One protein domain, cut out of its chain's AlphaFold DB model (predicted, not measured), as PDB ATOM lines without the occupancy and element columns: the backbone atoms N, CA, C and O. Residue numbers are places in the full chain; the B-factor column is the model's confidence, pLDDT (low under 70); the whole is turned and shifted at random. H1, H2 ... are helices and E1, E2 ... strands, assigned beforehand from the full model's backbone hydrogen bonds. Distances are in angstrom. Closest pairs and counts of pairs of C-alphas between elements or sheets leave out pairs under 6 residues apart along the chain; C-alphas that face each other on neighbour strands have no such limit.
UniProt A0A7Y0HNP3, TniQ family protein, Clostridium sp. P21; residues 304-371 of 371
ATOM      1  N   CYS A 304      13.642  94.249  26.125       92.25
ATOM      2  CA  CYS A 304      14.590  94.644  27.161       92.25
ATOM      3  C   CYS A 304      15.220  95.995  26.786       92.25
ATOM      4  O   CYS A 304      15.557  96.196  25.618       92.25
ATOM      5  N   ILE A 305      15.377  96.897  27.753       93.62
ATOM      6  CA  ILE A 305      16.016  98.211  27.560       93.62
ATOM      7  C   ILE A 305      17.340  98.340  28.327       93.62
ATOM      8  O   ILE A 305      17.955  99.400  28.300       93.62
ATOM      9  N   SER A 306      17.795  97.275  28.995       91.56
ATOM     10  CA  SER A 306      19.060  97.274  29.736       91.56
ATOM     11  C   SER A 306      20.268  97.337  28.789       91.56
ATOM     12  O   SER A 306      20.409  96.429  27.965       91.56
ATOM     13  N   PRO A 307      21.168  98.331  28.936       91.12
ATOM     14  CA  PRO A 307      22.333  98.535  28.065       91.12
ATOM     15  C   PRO A 307      23.268  97.327  27.920       91.12
ATOM     16  O   PRO A 307      23.820  97.098  26.851       91.12
ATOM     17  N   TRP A 308      23.427  96.532  28.981       90.69
ATOM     18  CA  TRP A 308      24.331  95.373  29.020       90.69
ATOM     19  C   TRP A 308      23.672  94.056  28.583       90.69
ATOM     20  O   TRP A 308      24.286  92.993  28.668       90.69
ATOM     21  N   CYS A 309      22.399  94.074  28.182       93.81
ATOM     22  CA  CYS A 309      21.676  92.850  27.862       93.81
ATOM     23  C   CYS A 309      21.877  92.430  26.401       93.81
ATOM     24  O   CYS A 309      21.590  93.193  25.482       93.81
ATOM     25  N   ASN A 310      22.198  91.153  26.176       91.19
ATOM     26  CA  ASN A 310      22.275  90.555  24.835       91.19
ATOM     27  C   ASN A 310      20.945  90.597  24.055       91.19
ATOM     28  O   ASN A 310      20.931  90.488  22.833       91.19
ATOM     29  N   SER A 311      19.814  90.745  24.754       89.69
ATOM     30  CA  SER A 311      18.473  90.888  24.171       89.69
ATOM     31  C   SER A 311      17.956  92.334  24.182       89.69
ATOM     32  O   SER A 311      16.740  92.551  24.116       89.69
ATOM     33  N   ILE A 312      18.834  93.336  24.289       92.44
ATOM     34  CA  ILE A 312      18.436  94.746  24.213       92.44
ATOM     35  C   ILE A 312      17.674  95.027  22.909       92.44
ATOM     36  O   ILE A 312      18.058  94.578  21.830       92.44
ATOM     37  N   ASN A 313      16.541  95.725  23.008       89.12
ATOM     38  CA  ASN A 313      15.634  96.053  21.899       89.12
ATOM     39  C   ASN A 313      15.058  94.851  21.118       89.12
ATOM     40  O   ASN A 313      14.292  95.037  20.167       89.12
ATOM     41  N   ALA A 314      15.326  93.614  21.548       88.88
ATOM     42  CA  ALA A 314      14.738  92.420  20.960       88.88
ATOM     43  C   ALA A 314      13.279  92.272  21.421       88.88
ATOM     44  O   ALA A 314      12.984  91.961  22.580       88.88
ATOM     45  N   LYS A 315      12.346  92.516  20.497       89.44
ATOM     46  CA  LYS A 315      10.901  92.433  20.750       89.44
ATOM     47  C   LYS A 315      10.462  90.997  21.041       89.44
ATOM     48  O   LYS A 315      10.944  90.055  20.416       89.44
ATOM     49  N   GLY A 316       9.528  90.831  21.976       83.75
ATOM     50  CA  GLY A 316       8.919  89.536  22.297       83.75
ATOM     51  C   GLY A 316       9.806  88.587  23.108       83.75
ATOM     52  O   GLY A 316       9.436  87.433  23.304       83.75
ATOM     53  N   LYS A 317      10.969  89.052  23.584       88.19
ATOM     54  CA  LYS A 317      11.903  88.256  24.400       88.19
ATOM     55  C   LYS A 317      11.639  88.335  25.904       88.19
ATOM     56  O   LYS A 317      12.235  87.579  26.665       88.19
ATOM     57  N   LEU A 318      10.759  89.235  26.345       89.38
ATOM     58  CA  LEU A 318      10.362  89.326  27.749       89.38
ATOM     59  C   LEU A 318       9.330  88.250  28.099       89.38
ATOM     60  O   LEU A 318       8.443  87.944  27.303       89.38
ATOM     61  N   ILE A 319       9.412  87.712  29.317       88.06
ATOM     62  CA  ILE A 319       8.500  86.682  29.827       88.06
ATOM     63  C   ILE A 319       7.537  87.313  30.830       88.06
ATOM     64  O   ILE A 319       7.954  88.034  31.734       88.06
ATOM     65  N   LYS A 320       6.233  87.041  30.692       87.12
ATOM     66  CA  LYS A 320       5.210  87.535  31.625       87.12
ATOM     67  C   LYS A 320       5.310  86.784  32.953       87.12
ATOM     68  O   LYS A 320       5.308  85.558  32.972       87.12
ATOM     69  N   THR A 321       5.292  87.515  34.057       84.31
ATOM     70  CA  THR A 321       5.147  86.935  35.399       84.31
ATOM     71  C   THR A 321       3.673  86.620  35.713       84.31
ATOM     72  O   THR A 321       2.755  87.031  34.994       84.31
ATOM     73  N   GLY A 322       3.414  85.930  36.829       78.56
ATOM     74  CA  GLY A 322       2.049  85.671  37.316       78.56
ATOM     75  C   GLY A 322       1.272  86.930  37.736       78.56
ATOM     76  O   GLY A 322       0.049  86.891  37.865       78.56
ATOM     77  N   THR A 323       1.948  88.071  37.905       79.50
ATOM     78  CA  THR A 323       1.319  89.327  38.327       79.50
ATOM     79  C   THR A 323       0.817  90.110  37.113       79.50
ATOM     80  O   THR A 323       1.578  90.457  36.212       79.50
ATOM     81  N   SER A 324      -0.481  90.424  37.074       75.62
ATOM     82  CA  SER A 324      -1.059  91.208  35.968       75.62
ATOM     83  C   SER A 324      -1.237  92.698  36.288       75.62
ATOM     84  O   SER A 324      -1.175  93.502  35.360       75.62
ATOM     85  N   GLU A 325      -1.394  93.072  37.561       82.06
ATOM     86  CA  GLU A 325      -1.537  94.462  38.024       82.06
ATOM     87  C   GLU A 325      -1.130  94.578  39.504       82.06
ATOM     88  O   GLU A 325      -1.474  93.699  40.297       82.06
ATOM     89  N   LYS A 326      -0.443  95.664  39.891       79.81
ATOM     90  CA  LYS A 326      -0.383  96.120  41.294       79.81
ATOM     91  C   LYS A 326      -0.594  97.629  41.370       79.81
ATOM     92  O   LYS A 326      -0.041  98.392  40.575       79.81
ATOM     93  N   LYS A 327      -1.362  98.047  42.376       78.50
ATOM     94  CA  LYS A 327      -1.547  99.450  42.756       78.50
ATOM     95  C   LYS A 327      -0.613  99.782  43.913       78.50
ATOM     96  O   LYS A 327      -0.638  99.099  44.932       78.50
ATOM     97  N   HIS A 328       0.196 100.821  43.752       71.88
ATOM     98  CA  HIS A 328       1.042 101.359  44.810       71.88
ATOM     99  C   HIS A 328       0.253 102.334  45.692       71.88
ATOM    100  O   HIS A 328      -0.696 102.973  45.235       71.88
ATOM    101  N   ILE A 329       0.691 102.486  46.946       63.38
ATOM    102  CA  ILE A 329       0.112 103.402  47.950       63.38
ATOM    103  C   ILE A 329       0.122 104.863  47.453       63.38
ATOM    104  O   ILE A 329      -0.766 105.638  47.781       63.38
ATOM    105  N   SER A 330       1.058 105.214  46.565       65.88
ATOM    106  CA  SER A 330       1.154 106.514  45.886       65.88
ATOM    107  C   SER A 330       0.132 106.734  44.754       65.88
ATOM    108  O   SER A 330       0.215 107.725  44.034       65.88
ATOM    109  N   GLY A 331      -0.797 105.799  44.523       67.50
ATOM    110  CA  GLY A 331      -1.802 105.864  43.452       67.50
ATOM    111  C   GLY A 331      -1.298 105.451  42.060       67.50
ATOM    112  O   GLY A 331      -2.102 105.278  41.136       67.50
ATOM    113  N   LYS A 332       0.016 105.231  41.892       73.38
ATOM    114  CA  LYS A 332       0.607 104.691  40.656       73.38
ATOM    115  C   LYS A 332       0.233 103.212  40.493       73.38
ATOM    116  O   LYS A 332       0.319 102.433  41.438       73.38
ATOM    117  N   SER A 333      -0.185 102.817  39.292       81.00
ATOM    118  CA  SER A 333      -0.534 101.426  38.973       81.00
ATOM    119  C   SER A 333       0.322 100.944  37.821       81.00
ATOM    120  O   SER A 333       0.367 101.606  36.783       81.00
ATOM    121  N   LEU A 334       0.953  99.791  38.006       84.75
ATOM    122  CA  LEU A 334       1.715  99.112  36.970       84.75
ATOM    123  C   LEU A 334       0.944  97.873  36.518       84.75
ATOM    124  O   LEU A 334       0.224  97.240  37.296       84.75
ATOM    125  N   LEU A 335       1.072  97.551  35.238       82.81
ATOM    126  CA  LEU A 335       0.349  96.495  34.545       82.81
ATOM    127  C   LEU A 335       1.343  95.590  33.820       82.81
ATOM    128  O   LEU A 335       2.413  96.039  33.428       82.81
ATOM    129  N   TYR A 336       0.953  94.338  33.563       81.50
ATOM    130  CA  TYR A 336       1.723  93.401  32.731       81.50
ATOM    131  C   TYR A 336       3.181  93.266  33.188       81.50
ATOM    132  O   TYR A 336       4.100  93.712  32.511       81.50
ATOM    133  N   TYR A 337       3.382  92.639  34.343       89.50
ATOM    134  CA  TYR A 337       4.710  92.455  34.914       89.50
ATOM    135  C   TYR A 337       5.470  91.402  34.116       89.50
ATOM    136  O   TYR A 337       4.941  90.318  33.846       89.50
ATOM    137  N   MET A 338       6.704  91.714  33.755       92.69
ATOM    138  CA  MET A 338       7.554  90.919  32.879       92.69
ATOM    139  C   MET A 338       8.981  90.875  33.430       92.69
ATOM    140  O   MET A 338       9.348  91.707  34.252       92.69
ATOM    141  N   PHE A 339       9.797  89.940  32.957       93.62
ATOM    142  CA  PHE A 339      11.239  89.948  33.199       93.62
ATOM    143  C   PHE A 339      12.002  89.521  31.944       93.62
ATOM    144  O   PHE A 339      11.449  88.856  31.061       93.62
ATOM    145  N   CYS A 340      13.264  89.933  31.848       93.81
ATOM    146  CA  CYS A 340      14.174  89.474  30.807       93.81
ATOM    147  C   CYS A 340      14.954  88.243  31.300       93.81
ATOM    148  O   CYS A 340      15.652  88.357  32.306       93.81
ATOM    149  N   PRO A 341      14.892  87.091  30.607       92.44
ATOM    150  CA  PRO A 341      15.615  85.890  31.029       92.44
ATOM    151  C   PRO A 341      17.141  86.014  30.892       92.44
ATOM    152  O   PRO A 341      17.857  85.312  31.592       92.44
ATOM    153  N   GLU A 342      17.639  86.910  30.032       92.94
ATOM    154  CA  GLU A 342      19.080  87.091  29.789       92.94
ATOM    155  C   GLU A 342      19.771  87.944  30.861       92.94
ATOM    156  O   GLU A 342      20.872  87.628  31.292       92.94
ATOM    157  N   CYS A 343      19.149  89.053  31.280       92.56
ATOM    158  CA  CYS A 343      19.763  90.000  32.226       92.56
ATOM    159  C   CYS A 343      19.067  90.061  33.590       92.56
ATOM    160  O   CYS A 343      19.483  90.832  34.450       92.56
ATOM    161  N   GLY A 344      17.968  89.327  33.775       91.94
ATOM    162  CA  GLY A 344      17.200  89.308  35.021       91.94
ATOM    163  C   GLY A 344      16.412  90.585  35.332       91.94
ATOM    164  O   GLY A 344      15.692  90.605  36.324       91.94
ATOM    165  N   CYS A 345      16.499  91.639  34.510       93.50
ATOM    166  CA  CYS A 345      15.783  92.890  34.767       93.50
ATOM    167  C   CYS A 345      14.266  92.683  34.718       93.50
ATOM    168  O   CYS A 345      13.739  92.042  33.797       93.50
ATOM    169  N   GLU A 346      13.563  93.261  35.692       93.75
ATOM    170  CA  GLU A 346      12.104  93.240  35.748       93.75
ATOM    171  C   GLU A 346      11.506  94.479  35.093       93.75
ATOM    172  O   GLU A 346      12.002  95.591  35.250       93.75
ATOM    173  N   TYR A 347      10.373  94.294  34.422       93.00
ATOM    174  CA  TYR A 347       9.675  95.334  33.684       93.00
ATOM    175  C   TYR A 347       8.181  95.344  33.997       93.00
ATOM    176  O   TYR A 347       7.584  94.321  34.338       93.00
ATOM    177  N   ALA A 348       7.542  96.496  33.833       91.06
ATOM    178  CA  ALA A 348       6.089  96.599  33.761       91.06
ATOM    179  C   ALA A 348       5.673  97.766  32.865       91.06
ATOM    180  O   ALA A 348       6.448  98.685  32.624       91.06
ATOM    181  N   TYR A 349       4.430  97.743  32.397       88.62
ATOM    182  CA  TYR A 349       3.829  98.885  31.723       88.62
ATOM    183  C   TYR A 349       3.169  99.831  32.729       88.62
ATOM    184  O   TYR A 349       2.473  99.382  33.643       88.62
ATOM    185  N   ASP A 350       3.314 101.138  32.529       86.56
ATOM    186  CA  ASP A 350       2.454 102.119  33.190       86.56
ATOM    187  C   ASP A 350       1.059 102.192  32.529       86.56
ATOM    188  O   ASP A 350       0.766 101.533  31.523       86.56
ATOM    189  N   LYS A 351       0.158 103.000  33.106       78.94
ATOM    190  CA  LYS A 351      -1.181 103.234  32.534       78.94
ATOM    191  C   LYS A 351      -1.138 103.910  31.155       78.94
ATOM    192  O   LYS A 351      -2.089 103.742  30.393       78.94
ATOM    193  N   SER A 352      -0.071 104.642  30.850       79.75
ATOM    194  CA  SER A 352       0.146 105.335  29.576       79.75
ATOM    195  C   SER A 352       0.712 104.408  28.492       79.75
ATOM    196  O   SER A 352       0.683 104.754  27.317       79.75
ATOM    197  N   GLY A 353       1.149 103.200  28.863       79.81
ATOM    198  CA  GLY A 353       1.705 102.205  27.953       79.81
ATOM    199  C   GLY A 353       3.221 102.275  27.784       79.81
ATOM    200  O   GLY A 353       3.735 101.580  26.911       79.81
ATOM    201  N   ASN A 354       3.937 103.039  28.611       86.62
ATOM    202  CA  ASN A 354       5.398 103.055  28.606       86.62
ATOM    203  C   ASN A 354       5.948 101.901  29.443       86.62
ATOM    204  O   ASN A 354       5.358 101.533  30.464       86.62
ATOM    205  N   ILE A 355       7.071 101.333  29.009       88.56
ATOM    206  CA  ILE A 355       7.784 100.297  29.754       88.56
ATOM    207  C   ILE A 355       8.659 100.944  30.833       88.56
ATOM    208  O   ILE A 355       9.374 101.902  30.563       88.56
ATOM    209  N   HIS A 356       8.589 100.414  32.050       89.81
ATOM    210  CA  HIS A 356       9.397 100.827  33.197       89.81
ATOM    211  C   HIS A 356      10.193  99.635  33.699       89.81
ATOM    212  O   HIS A 356       9.620  98.560  33.903       89.81
ATOM    213  N   GLU A 357      11.491  99.830  33.899       91.31
ATOM    214  CA  GLU A 357      12.334  98.890  34.634       91.31
ATOM    215  C   GLU A 357      12.022  99.005  36.137       91.31
ATOM    216  O   GLU A 357      11.623 100.063  36.625       91.31
ATOM    217  N   ARG A 358      12.052  97.874  36.847       91.06
ATOM    218  CA  ARG A 358      11.586  97.756  38.240       91.06
ATOM    219  C   ARG A 358      12.655  97.283  39.219       91.06
ATOM    220  O   ARG A 358      12.374  97.211  40.414       91.06
ATOM    221  N   THR A 359      13.821  96.903  38.717       87.75
ATOM    222  CA  THR A 359      14.952  96.383  39.494       87.75
ATOM    223  C   THR A 359      15.970  97.474  39.850       87.75
ATOM    224  O   THR A 359      16.851  97.225  40.664       87.75
ATOM    225  N   ASN A 360      15.822  98.686  39.302       88.00
ATOM    226  CA  ASN A 360      16.733  99.833  39.393       88.00
ATOM    227  C   ASN A 360      18.173  99.528  38.940       88.00
ATOM    228  O   ASN A 360      19.112 100.265  39.253       88.00
ATOM    229  N   TYR A 361      18.374  98.449  38.182       91.69
ATOM    230  CA  TYR A 361      19.699  98.063  37.706       91.69
ATOM    231  C   TYR A 361      20.196  99.028  36.636       91.69
ATOM    232  O   TYR A 361      21.384  99.323  36.586       91.69
ATOM    233  N   ILE A 362      19.291  99.535  35.790       89.06
ATOM    234  CA  ILE A 362      19.653 100.459  34.705       89.06
ATOM    235  C   ILE A 362      20.127 101.790  35.281       89.06
ATOM    236  O   ILE A 362      21.156 102.308  34.865       89.06
ATOM    237  N   GLU A 363      19.403 102.307  36.272       88.12
ATOM    238  CA  GLU A 363      19.782 103.525  36.988       88.12
ATOM    239  C   GLU A 363      21.151 103.364  37.665       88.12
ATOM    240  O   GLU A 363      22.035 104.193  37.470       88.12
ATOM    241  N   SER A 364      21.364 102.245  38.364       86.81
ATOM    242  CA  SER A 364      22.645 101.943  39.019       86.81
ATOM    243  C   SER A 364      23.806 101.818  38.023       86.81
ATOM    244  O   SER A 364      24.898 102.312  38.281       86.81
ATOM    245  N   TYR A 365      23.583 101.178  36.873       88.19
ATOM    246  CA  TYR A 365      24.578 101.043  35.804       88.19
ATOM    247  C   TYR A 365      24.971 102.395  35.198       88.19
ATOM    248  O   TYR A 365      26.150 102.641  34.962       88.19
ATOM    249  N   ASN A 366      23.997 103.282  34.975       87.38
ATOM    250  CA  ASN A 366      24.267 104.618  34.451       87.38
ATOM    251  C   ASN A 366      25.094 105.445  35.447       87.38
ATOM    252  O   ASN A 366      26.092 106.033  35.050       87.38
ATOM    253  N   LEU A 367      24.756 105.402  36.742       88.50
ATOM    254  CA  LEU A 367      25.512 106.096  37.794       88.50
ATOM    255  C   LEU A 367      26.978 105.641  37.885       88.50
ATOM    256  O   LEU A 367      27.853 106.446  38.190       88.50
ATOM    257  N   LEU A 368      27.246 104.359  37.624       86.00
ATOM    258  CA  LEU A 368      28.598 103.796  37.653       86.00
ATOM    259  C   LEU A 368      29.419 104.110  36.396       86.00
ATOM    260  O   LEU A 368      30.640 104.076  36.470       86.00
ATOM    261  N   ASN A 369      28.771 104.398  35.265       78.25
ATOM    262  CA  ASN A 369      29.434 104.761  34.007       78.25
ATOM    263  C   ASN A 369      29.584 106.277  33.802       78.25
ATOM    264  O   ASN A 369      30.276 106.697  32.877       78.25
ATOM    265  N   GLU A 370      28.895 107.091  34.607       73.88
ATOM    266  CA  GLU A 370      29.043 108.553  34.641       73.88
ATOM    267  C   GLU A 370      30.130 109.023  35.634       73.88
ATOM    268  O   GLU A 370      30.430 110.217  35.684       73.88
ATOM    269  N   CYS A 371      30.732 108.093  36.390       49.47
ATOM    270  CA  CYS A 371      31.984 108.276  37.139       49.47
ATOM    271  C   CYS A 371      33.176 107.823  36.290       49.47
ATOM    272  O   CYS A 371      34.248 108.462  36.406       49.47
TER     273      CYS A 371
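This is residues 304 to 371 of the 371 residues of the protein "TniQ family protein" of Clostridium sp. P21 (UniProt A0A7Y0HNP3). Little of this domain is regular structure: a small, twisted antiparallel sheet, E1 E2 E3 E4, follows a long looping stretch, residues 304 to 324, and helix H1 leads away at the opposite end from E1. The strands form a meander, each the antiparallel neighbour of the one before. The printed part has 68 residues, 26 in named elements, class mixed; it is compact, radius of gyration of the C-alphas 12.6 A, spanning 34 by 27 by 19 A.

E1, residues 325 to 327, and E2, residues 333 to 339, form a hairpin at 136 degrees, with N 326 and O 334 3.1 A apart. E2 and E3, residues 346 to 349, form another at 140 degrees; N 335 and O 349 are 2.8 A apart. E3 and E4, residues 355 to 357, form a third at 151 degrees; N 348 and O 356 are 2.9 A apart. H1, residues 361 to 369, is not on the sheet; its O i to N i+4 pairs are within hydrogen-bond range.

E1 begins at C-alpha 325 (-1.537, 94.462, 38.024). E2 is 17.4 A long. H1, 12.4 A, ends at C-alpha 369 (29.434, 104.761, 34.007).

The C-alphas farthest apart, of Gly 322 and Cys 371, are 37.5 A apart. The printed part has no cut. Residues 329 to 331 and 371 have pLDDT under 70.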